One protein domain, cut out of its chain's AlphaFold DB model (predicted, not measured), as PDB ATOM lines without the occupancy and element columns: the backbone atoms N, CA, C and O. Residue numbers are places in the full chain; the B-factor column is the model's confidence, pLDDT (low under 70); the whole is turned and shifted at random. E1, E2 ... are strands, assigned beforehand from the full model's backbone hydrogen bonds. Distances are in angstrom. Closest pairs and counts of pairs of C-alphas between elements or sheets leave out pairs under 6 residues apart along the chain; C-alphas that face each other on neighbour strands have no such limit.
ATOM      1  N   GLU A   2     -32.933  42.889 -20.152       50.22
ATOM      2  CA  GLU A   2     -32.389  42.376 -21.418       50.22
ATOM      3  C   GLU A   2     -30.937  42.849 -21.540       50.22
ATOM      4  O   GLU A   2     -30.652  44.018 -21.276       50.22
ATOM      5  N   GLU A   3     -30.011  41.937 -21.838       57.22
ATOM      6  CA  GLU A   3     -28.615  42.301 -22.078       57.22
ATOM      7  C   GLU A   3     -28.546  43.120 -23.365       57.22
ATOM      8  O   GLU A   3     -28.820  42.611 -24.453       57.22
ATOM      9  N   VAL A   4     -28.196  44.399 -23.243       63.38
ATOM     10  CA  VAL A   4     -27.999  45.263 -24.404       63.38
ATOM     11  C   VAL A   4     -26.564  45.092 -24.881       63.38
ATOM     12  O   VAL A   4     -25.620  45.601 -24.276       63.38
ATOM     13  N   TRP A   5     -26.398  44.334 -25.957       69.94
ATOM     14  CA  TRP A   5     -25.101  44.113 -26.582       69.94
ATOM     15  C   TRP A   5     -24.813  45.205 -27.607       69.94
ATOM     16  O   TRP A   5     -25.684  45.578 -28.390       69.94
ATOM     17  N   ALA A   6     -23.570  45.683 -27.639       83.25
ATOM     18  CA  ALA A   6     -23.115  46.503 -28.750       83.25
ATOM     19  C   ALA A   6     -23.066  45.647 -30.024       83.25
ATOM     20  O   ALA A   6     -22.494  44.554 -30.024       83.25
ATOM     21  N   ALA A   7     -23.596  46.160 -31.129       88.94
ATOM     22  CA  ALA A   7     -23.266  45.657 -32.449       88.94
ATOM     23  C   ALA A   7     -21.826  46.075 -32.777       88.94
ATOM     24  O   ALA A   7     -21.510  47.264 -32.831       88.94
ATOM     25  N   ILE A   8     -20.942  45.094 -32.983       92.88
ATOM     26  CA  ILE A   8     -19.527  45.337 -33.278       92.88
ATOM     27  C   ILE A   8     -19.262  45.054 -34.754       92.88
ATOM     28  O   ILE A   8     -19.489  43.946 -35.236       92.88
ATOM     29  N   THR A   9     -18.735  46.048 -35.468       96.00
ATOM     30  CA  THR A   9     -18.256  45.901 -36.850       96.00
ATOM     31  C   THR A   9     -16.764  46.206 -36.910       96.00
ATOM     32  O   THR A   9     -16.314  47.210 -36.360       96.00
ATOM     33  N   VAL A  10     -15.991  45.358 -37.594       96.69
ATOM     34  CA  VAL A  10     -14.531  45.499 -37.702       96.69
ATOM     35  C   VAL A  10     -14.097  45.479 -39.168       96.69
ATOM     36  O   VAL A  10     -14.246  44.470 -39.850       96.69
ATOM     37  N   ASP A  11     -13.522  46.585 -39.644       97.75
ATOM     38  CA  ASP A  11     -12.737  46.645 -40.886       97.75
ATOM     39  C   ASP A  11     -11.285  46.286 -40.540       97.75
ATOM     40  O   ASP A  11     -10.494  47.152 -40.164       97.75
ATOM     41  N   LEU A  12     -10.972  44.985 -40.552       96.94
ATOM     42  CA  LEU A  12      -9.729  44.424 -40.012       96.94
ATOM     43  C   LEU A  12      -8.537  44.629 -40.965       96.94
ATOM     44  O   LEU A  12      -8.097  43.714 -41.658       96.94
ATOM     45  N   ARG A  13      -8.013  45.852 -40.991       98.00
ATOM     46  CA  ARG A  13      -6.787  46.258 -41.696       98.00
ATOM     47  C   ARG A  13      -6.175  47.473 -41.005       98.00
ATOM     48  O   ARG A  13      -6.879  48.199 -40.307       98.00
ATOM     49  N   GLU A  14      -4.899  47.754 -41.244       98.50
ATOM     50  CA  GLU A  14      -4.316  49.035 -40.825       98.50
ATOM     51  C   GLU A  14      -5.057  50.216 -41.479       98.50
ATOM     52  O   GLU A  14      -5.432  50.177 -42.658       98.50
ATOM     53  N   GLY A  15      -5.343  51.249 -40.682       98.38
ATOM     54  CA  GLY A  15      -6.219  52.363 -41.053       98.38
ATOM     55  C   GLY A  15      -7.705  51.993 -41.181       98.38
ATOM     56  O   GLY A  15      -8.509  52.829 -41.597       98.38
ATOM     57  N   GLY A  16      -8.077  50.746 -40.878       98.31
ATOM     58  CA  GLY A  16      -9.457  50.300 -40.720       98.31
ATOM     59  C   GLY A  16     -10.045  50.735 -39.377       98.31
ATOM     60  O   GLY A  16      -9.433  51.508 -38.634       98.31
ATOM     61  N   SER A  17     -11.249  50.266 -39.049       98.00
ATOM     62  CA  SER A  17     -11.940  50.693 -37.831       98.00
ATOM     63  C   SER A  17     -12.691  49.591 -37.105       98.00
ATOM     64  O   SER A  17     -13.312  48.742 -37.738       98.00
ATOM     65  N   ILE A  18     -12.707  49.698 -35.779       97.88
ATOM     66  CA  ILE A  18     -13.608  48.987 -34.873       97.88
ATOM     67  C   ILE A  18     -14.744  49.955 -34.537       97.88
ATOM     68  O   ILE A  18     -14.491  51.066 -34.068       97.88
ATOM     69  N   VAL A  19     -15.982  49.557 -34.807       96.69
ATOM     70  CA  VAL A  19     -17.185  50.353 -34.548       96.69
ATOM     71  C   VAL A  19     -18.062  49.598 -33.565       96.69
ATOM     72  O   VAL A  19     -18.372  48.434 -33.810       96.69
ATOM     73  N   LEU A  20     -18.438  50.258 -32.473       93.44
ATOM     74  CA  LEU A  20     -19.394  49.760 -31.493       93.44
ATOM     75  C   LEU A  20     -20.627  50.652 -31.553       93.44
ATOM     76  O   LEU A  20     -20.522  51.871 -31.388       93.44
ATOM     77  N   ASP A  21     -21.773  50.036 -31.800       93.06
ATOM     78  CA  ASP A  21     -23.053  50.718 -31.916       93.06
ATOM     79  C   ASP A  21     -24.082  50.078 -30.986       93.06
ATOM     80  O   ASP A  21     -24.167  48.853 -30.900       93.06
ATOM     81  N   TRP A  22     -24.864  50.897 -30.290       90.25
ATOM     82  CA  TRP A  22     -25.938  50.438 -29.409       90.25
ATOM     83  C   TRP A  22     -27.267  50.918 -29.988       90.25
ATOM     84  O   TRP A  22     -27.773  51.947 -29.553       90.25
ATOM     85  N   PRO A  23     -27.836  50.210 -30.979       84.69
ATOM     86  CA  PRO A  23     -28.981  50.708 -31.746       84.69
ATOM     87  C   PRO A  23     -30.224  50.966 -30.883       84.69
ATOM     88  O   PRO A  23     -31.052  51.806 -31.230       84.69
ATOM     89  N   ASP A  24     -30.336  50.264 -29.754       86.81
ATOM     90  CA  ASP A  24     -31.458  50.369 -28.821       86.81
ATOM     91  C   ASP A  24     -31.224  51.388 -27.689       86.81
ATOM     92  O   ASP A  24     -32.087  51.562 -26.828       86.81
ATOM     93  N   LEU A  25     -30.070  52.068 -27.668       85.25
ATOM     94  CA  LEU A  25     -29.732  53.093 -26.679       85.25
ATOM     95  C   LEU A  25     -29.471  54.436 -27.356       85.25
ATOM     96  O   LEU A  25     -28.864  54.514 -28.419       85.25
ATOM     97  N   ASP A  26     -29.851  55.519 -26.681       86.50
ATOM     98  CA  ASP A  26     -29.395  56.868 -27.031       86.50
ATOM     99  C   ASP A  26     -27.948  57.060 -26.540       86.50
ATOM    100  O   ASP A  26     -27.671  57.786 -25.584       86.50
ATOM    101  N   PHE A  27     -27.030  56.296 -27.135       84.62
ATOM    102  CA  PHE A  27     -25.609  56.297 -26.815       84.62
ATOM    103  C   PHE A  27     -24.785  56.534 -28.087       84.62
ATOM    104  O   PHE A  27     -25.075  55.934 -29.123       84.62
ATOM    105  N   PRO A  28     -23.746  57.391 -28.052       87.69
ATOM    106  CA  PRO A  28     -22.944  57.658 -29.238       87.69
ATOM    107  C   PRO A  28     -22.258  56.401 -29.778       87.69
ATOM    108  O   PRO A  28     -21.578  55.690 -29.037       87.69
ATOM    109  N   THR A  29     -22.342  56.189 -31.094       92.19
ATOM    110  CA  THR A  29     -21.522  55.189 -31.783       92.19
ATOM    111  C   THR A  29     -20.045  55.464 -31.506       92.19
ATOM    112  O   THR A  29     -19.527  56.551 -31.789       92.19
ATOM    113  N   MET A  30     -19.340  54.465 -30.986       93.25
ATOM    114  CA  MET A  30     -17.904  54.557 -30.753       93.25
ATOM    115  C   MET A  30     -17.155  54.027 -31.969       93.25
ATOM    116  O   MET A  30     -17.473  52.964 -32.500       93.25
ATOM    117  N   LYS A  31     -16.130  54.760 -32.407       96.44
ATOM    118  CA  LYS A  31     -15.276  54.363 -33.527       96.44
ATOM    119  C   LYS A  31     -13.807  54.499 -33.159       96.44
ATOM    120  O   LYS A  31     -13.344  55.585 -32.818       96.44
ATOM    121  N   PHE A  32     -13.073  53.407 -33.315       97.56
ATOM    122  CA  PHE A  32     -11.641  53.317 -33.065       97.56
ATOM    123  C   PHE A  32     -10.907  52.978 -34.359       97.56
ATOM    124  O   PHE A  32     -11.312  52.073 -35.082       97.56
ATOM    125  N   GLU A  33      -9.840  53.707 -34.667       98.56
ATOM    126  CA  GLU A  33      -8.993  53.460 -35.839       98.56
ATOM    127  C   GLU A  33      -7.887  52.465 -35.487       98.56
ATOM    128  O   GLU A  33      -7.192  52.660 -34.489       98.56
ATOM    129  N   ILE A  34      -7.706  51.440 -36.319       98.75
ATOM    130  CA  ILE A  34      -6.633  50.447 -36.196       98.75
ATOM    131  C   ILE A  34      -5.327  51.071 -36.689       98.75
ATOM    132  O   ILE A  34      -5.216  51.455 -37.854       98.75
ATOM    133  N   THR A  35      -4.331  51.162 -35.812       98.69
ATOM    134  CA  THR A  35      -3.034  51.795 -36.092       98.69
ATOM    135  C   THR A  35      -1.945  50.796 -36.452       98.69
ATOM    136  O   THR A  35      -1.025  51.168 -37.176       98.69
ATOM    137  N   ARG A  36      -2.035  49.551 -35.967       98.50
ATOM    138  CA  ARG A  36      -1.135  48.445 -36.334       98.50
ATOM    139  C   ARG A  36      -1.892  47.130 -36.358       98.50
ATOM    140  O   ARG A  36      -2.747  46.897 -35.502       98.50
ATOM    141  N   LEU A  37      -1.549  46.263 -37.303       98.62
ATOM    142  CA  LEU A  37      -2.155  44.943 -37.421       98.62
ATOM    143  C   LEU A  37      -1.144  43.932 -37.970       98.62
ATOM    144  O   LEU A  37      -0.671  44.081 -39.092       98.62
ATOM    145  N   ASP A  38      -0.881  42.873 -37.207       98.25
ATOM    146  CA  ASP A  38      -0.087  41.717 -37.644       98.25
ATOM    147  C   ASP A  38      -0.829  40.428 -37.257       98.25
ATOM    148  O   ASP A  38      -0.706  39.961 -36.122       98.25
ATOM    149  N   PRO A  39      -1.707  39.892 -38.126       95.75
ATOM    150  CA  PRO A  39      -2.535  38.748 -37.769       95.75
ATOM    151  C   PRO A  39      -1.731  37.439 -37.669       95.75
ATOM    152  O   PRO A  39      -0.941  37.146 -38.565       95.75
ATOM    153  N   PRO A  40      -2.006  36.579 -36.667       95.75
ATOM    154  CA  PRO A  40      -3.004  36.733 -35.599       95.75
ATOM    155  C   PRO A  40      -2.455  37.395 -34.319       95.75
ATOM    156  O   PRO A  40      -3.143  37.403 -33.304       95.75
ATOM    157  N   ASN A  41      -1.214  37.878 -34.321       98.06
ATOM    158  CA  ASN A  41      -0.450  38.175 -33.112       98.06
ATOM    159  C   ASN A  41      -0.643  39.585 -32.544       98.06
ATOM    160  O   ASN A  41      -0.451  39.759 -31.346       98.06
ATOM    161  N   LEU A  42      -1.004  40.584 -33.352       98.50
ATOM    162  CA  LEU A  42      -1.050  41.983 -32.921       98.50
ATOM    163  C   LEU A  42      -2.261  42.724 -33.487       98.50
ATOM    164  O   LEU A  42      -2.474  42.748 -34.700       98.50
ATOM    165  N   LEU A  43      -2.970  43.431 -32.610       98.69
ATOM    166  CA  LEU A  43      -3.947  44.461 -32.953       98.69
ATOM    167  C   LEU A  43      -3.693  45.700 -32.088       98.69
ATOM    168  O   LEU A  43      -3.749  45.624 -30.864       98.69
ATOM    169  N   GLU A  44      -3.459  46.851 -32.708       98.75
ATOM    170  CA  GLU A  44      -3.371  48.143 -32.023       98.75
ATOM    171  C   GLU A  44      -4.397  49.115 -32.601       98.75
ATOM    172  O   GLU A  44      -4.580  49.183 -33.818       98.75
ATOM    173  N   HIS A  45      -5.057  49.888 -31.741       98.56
ATOM    174  CA  HIS A  45      -6.000  50.915 -32.167       98.56
ATOM    175  C   HIS A  45      -5.994  52.135 -31.240       98.56
ATOM    176  O   HIS A  45      -5.686  52.043 -30.049       98.56
ATOM    177  N   LYS A  46      -6.395  53.294 -31.781       98.00
ATOM    178  CA  LYS A  46      -6.736  54.480 -30.971       98.00
ATOM    179  C   LYS A  46      -7.866  54.127 -30.008       98.00
ATOM    180  O   LYS A  46      -8.705  53.286 -30.337       98.00
ATOM    181  N   HIS A  47      -7.919  54.765 -28.845       95.19
ATOM    182  CA  HIS A  47      -8.929  54.416 -27.848       95.19
ATOM    183  C   HIS A  47      -9.663  55.621 -27.249       95.19
ATOM    184  O   HIS A  47      -9.692  56.688 -27.860       95.19
ATOM    185  N   THR A  48     -10.373  55.406 -26.137       89.38
ATOM    186  CA  THR A  48     -11.518  56.214 -25.675       89.38
ATOM    187  C   THR A  48     -11.239  57.705 -25.455       89.38
ATOM    188  O   THR A  48     -12.184  58.494 -25.466       89.38
ATOM    189  N   SER A  49      -9.978  58.122 -25.305       90.31
ATOM    190  CA  SER A  49      -9.576  59.532 -25.218       90.31
ATOM    191  C   SER A  49      -8.493  59.924 -26.240       90.31
ATOM    192  O   SER A  49      -7.700  59.080 -26.673       90.31
ATOM    193  N   PRO A  50      -8.412  61.208 -26.648       91.62
ATOM    194  CA  PRO A  50      -7.341  61.686 -27.521       91.62
ATOM    195  C   PRO A  50      -5.953  61.348 -26.967       91.62
ATOM    196  O   PRO A  50      -5.646  61.651 -25.819       91.62
ATOM    197  N   GLY A  51      -5.111  60.720 -27.790       94.69
ATOM    198  CA  GLY A  51      -3.770  60.277 -27.394       94.69
ATOM    199  C   GLY A  51      -3.726  58.932 -26.660       94.69
ATOM    200  O   GLY A  51      -2.633  58.410 -26.447       94.69
ATOM    201  N   SER A  52      -4.877  58.345 -26.318       96.62
ATOM    202  CA  SER A  52      -4.942  56.983 -25.789       96.62
ATOM    203  C   SER A  52      -4.921  55.934 -26.898       96.62
ATOM    204  O   SER A  52      -5.398  56.159 -28.018       96.62
ATOM    205  N   TRP A  53      -4.373  54.769 -26.576       97.88
ATOM    206  CA  TRP A  53      -4.330  53.623 -27.477       97.88
ATOM    207  C   TRP A  53      -4.374  52.319 -26.696       97.88
ATOM    208  O   TRP A  53      -3.943  52.250 -25.544       97.88
ATOM    209  N   MET A  54      -4.879  51.286 -27.357       98.06
ATOM    210  CA  MET A  54      -4.951  49.930 -26.840       98.06
ATOM    211  C   MET A  54      -4.181  49.002 -27.772       98.06
ATOM    212  O   MET A  54      -4.337  49.083 -28.994       98.06
ATOM    213  N   ARG A  55      -3.352  48.126 -27.202       98.56
ATOM    214  CA  ARG A  55      -2.632  47.080 -27.927       98.56
ATOM    215  C   ARG A  55      -2.953  45.719 -27.339       98.56
ATOM    216  O   ARG A  55      -2.870  45.520 -26.129       98.56
ATOM    217  N   TRP A  56      -3.259  44.792 -28.227       98.50
ATOM    218  CA  TRP A  56      -3.551  43.401 -27.943       98.50
ATOM    219  C   TRP A  56      -2.474  42.553 -28.603       98.50
ATOM    220  O   TRP A  56      -2.305  42.607 -29.822       98.50
ATOM    221  N   GLU A  57      -1.745  41.795 -27.797       98.69
ATOM    222  CA  GLU A  57      -0.671  40.913 -28.237       98.69
ATOM    223  C   GLU A  57      -1.016  39.475 -27.858       98.69
ATOM    224  O   GLU A  57      -1.293  39.176 -26.694       98.69
ATOM    225  N   LEU A  58      -1.015  38.587 -28.851       98.44
ATOM    226  CA  LEU A  58      -1.269  37.164 -28.690       98.44
ATOM    227  C   LEU A  58       0.008  36.372 -28.930       98.44
ATOM    228  O   LEU A  58       0.645  36.468 -29.982       98.44
ATOM    229  N   GLU A  59       0.328  35.522 -27.967       98.31
ATOM    230  CA  GLU A  59       1.447  34.595 -28.029       98.31
ATOM    231  C   GLU A  59       0.931  33.174 -27.796       98.31
ATOM    232  O   GLU A  59       0.242  32.897 -26.810       98.31
ATOM    233  N   ALA A  60       1.244  32.264 -28.719       97.56
ATOM    234  CA  ALA A  60       0.963  30.849 -28.524       97.56
ATOM    235  C   ALA A  60       1.916  30.273 -27.467       97.56
ATOM    236  O   ALA A  60       3.111  30.550 -27.470       97.56
ATOM    237  N   THR A  61       1.380  29.439 -26.586       97.06
ATOM    238  CA  THR A  61       2.110  28.739 -25.525       97.06
ATOM    239  C   THR A  61       1.803  27.245 -25.599       97.06
ATOM    240  O   THR A  61       0.835  26.835 -26.243       97.06
ATOM    241  N   ASP A  62       2.558  26.424 -24.869       97.19
ATOM    242  CA  ASP A  62       2.317  24.974 -24.788       97.19
ATOM    243  C   ASP A  62       0.939  24.607 -24.196       97.19
ATOM    244  O   ASP A  62       0.480  23.471 -24.326       97.19
ATOM    245  N   HIS A  63       0.266  25.554 -23.533       93.25
ATOM    246  CA  HIS A  63      -0.987  25.332 -22.806       93.25
ATOM    247  C   HIS A  63      -2.157  26.192 -23.303       93.25
ATOM    248  O   HIS A  63      -3.214  26.205 -22.675       93.25
ATOM    249  N   GLY A  64      -1.995  26.905 -24.420       93.88
ATOM    250  CA  GLY A  64      -3.016  27.801 -24.963       93.88
ATOM    251  C   GLY A  64      -2.423  29.117 -25.445       93.88
ATOM    252  O   GLY A  64      -1.283  29.156 -25.902       93.88
ATOM    253  N   THR A  65      -3.173  30.206 -25.322       96.12
ATOM    254  CA  THR A  65      -2.753  31.531 -25.794       96.12
ATOM    255  C   THR A  65      -2.581  32.478 -24.618       96.12
ATOM    256  O   THR A  65      -3.495  32.642 -23.810       96.12
ATOM    257  N   ARG A  66      -1.430  33.145 -24.545       96.56
ATOM    258  CA  ARG A  66      -1.237  34.295 -23.667       96.56
ATOM    259  C   ARG A  66      -1.736  35.542 -24.389       96.56
ATOM    260  O   ARG A  66      -1.245  35.863 -25.468       96.56
ATOM    261  N   LEU A  67      -2.683  36.243 -23.772       97.62
ATOM    262  CA  LEU A  67      -3.090  37.585 -24.174       97.62
ATOM    263  C   LEU A  67      -2.390  38.614 -23.281       97.62
ATOM    264  O   LEU A  67      -2.542  38.580 -22.060       97.62
ATOM    265  N   LEU A  68      -1.652  39.539 -23.888       97.81
ATOM    266  CA  LEU A  68      -1.178  40.759 -23.243       97.81
ATOM    267  C   LEU A  68      -1.976  41.945 -23.785       97.81
ATOM    268  O   LEU A  68      -1.956  42.230 -24.980       97.81
ATOM    269  N   ALA A  69      -2.673  42.633 -22.889       97.62
ATOM    270  CA  ALA A  69      -3.478  43.801 -23.196       97.62
ATOM    271  C   ALA A  69      -2.809  45.033 -22.567       97.62
ATOM    272  O   ALA A  69      -2.718  45.135 -21.344       97.62
ATOM    273  N   THR A  70      -2.306  45.947 -23.395       97.56
ATOM    274  CA  THR A  70      -1.678  47.196 -22.945       97.56
ATOM    275  C   THR A  70      -2.582  48.369 -23.276       97.56
ATOM    276  O   THR A  70      -2.818  48.650 -24.451       97.56
ATOM    277  N   TYR A  71      -3.036  49.084 -22.246       96.12
ATOM    278  CA  TYR A  71      -3.811  50.310 -22.394       96.12
ATOM    279  C   TYR A  71      -2.976  51.523 -21.967       96.12
ATOM    280  O   TYR A  71      -2.671  51.696 -20.789       96.12
ATOM    281  N   SER A  72      -2.612  52.379 -22.922       95.88
ATOM    282  CA  SER A  72      -1.989  53.672 -22.640       95.88
ATOM    283  C   SER A  72      -3.045  54.767 -22.545       95.88
ATOM    284  O   SER A  72      -3.714  55.075 -23.534       95.88
ATOM    285  N   VAL A  73      -3.136  55.409 -21.381       94.44
ATOM    286  CA  VAL A  73      -4.027  56.546 -21.112       94.44
ATOM    287  C   VAL A  73      -3.209  57.792 -20.756       94.44
ATOM    288  O   VAL A  73      -2.367  57.719 -19.863       94.44
ATOM    289  N   PRO A  74      -3.417  58.939 -21.431       93.38
ATOM    290  CA  PRO A  74      -2.710  60.178 -21.086       93.38
ATOM    291  C   PRO A  74      -3.115  60.770 -19.730       93.38
ATOM    292  O   PRO A  74      -2.299  61.413 -19.079       93.38
ATOM    293  N   ASP A  75      -4.367  60.559 -19.324       93.12
ATOM    294  CA  ASP A  75      -4.926  61.006 -18.049       93.12
ATOM    295  C   ASP A  75      -5.561  59.800 -17.349       93.12
ATOM    296  O   ASP A  75      -6.629  59.319 -17.746       93.12
TER     297      ASP A  75
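Overview. This is residues 2 to 75 of the 128 residues of the protein "Activator of Hsp90 ATPase 1 family protein" of Kocuria soli (UniProt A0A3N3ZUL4). A single antiparallel sheet of six strands is curled like part of a barrel and left open, with two wings that make a broad V: E1, E2 and the first part of E3 form one wing, and the long hairpin of E5 and E6 the other. E3 bends by 61 degrees at residue 35 where the wings join, with E4 beside its second part. The printed part has 74 residues, with six named strands and no named helix, and its class is all strand; the strands follow the chain order E1 E2 E3 E4 E5 E6, which is also their order across the sheet, a meander in which each strand is the antiparallel neighbour of the one before. The whole is loose, with a radius of gyration of the C-alphas of 14.2 A, and spans 44 by 31 by 25 A.

Arrangement. Begin at edge strand E1, residues 7 to 10, which forms a hairpin with E2, residues 17 to 21, at 173 degrees; look for N 9 and O 19 at 2.9 A. E2 forms a hairpin with E3, residues 30 to 38, at 149 degrees, with N 18 and O 32 at 2.8 A. The pairing of E3 is staggered: residues 30 to 33 pair with E2, and residues 34 to 38 with E4, residues 42 to 46. In that hairpin, at 146 degrees, find N 38 and O 42 at 3.0 A. E2 and E4 are only just apart, their closest C-alphas at 8.2 A. E4 forms a hairpin with E5, residues 53 to 61, at 169 degrees, with N 45 and O 54 at 3.0 A. E5 forms the last hairpin with edge strand E6, residues 64 to 72, at 163 degrees; N 57 and O 68 are 2.9 A apart. E1 and E6 are apart.

Along the chain. Find C-alpha 7 at (-23.266, 45.657, -32.449), where E1 begins its 10.2 A. E2 measures 12.6 A and E4 13.9 A. From C-alpha 30 at (-17.904, 54.557, -30.753), E3 runs 23.0 A. E5 covers 25.8 A, and E6 runs 26.0 A to C-alpha 72 at (-1.989, 53.672, -22.640).

Size, cuts and confidence. The C-alphas farthest apart are those of Asp 26 and Asp 62, at 45.0 A. The sheet is twisted, its C-alphas up to 9.3 A off the best plane. The printed part has no cut; the links E3 to E4 and E5 to E6 are tight, the other three short, and no link is long. The mean pLDDT of the printed part is 93.3; residues 2 to 5 are under 70.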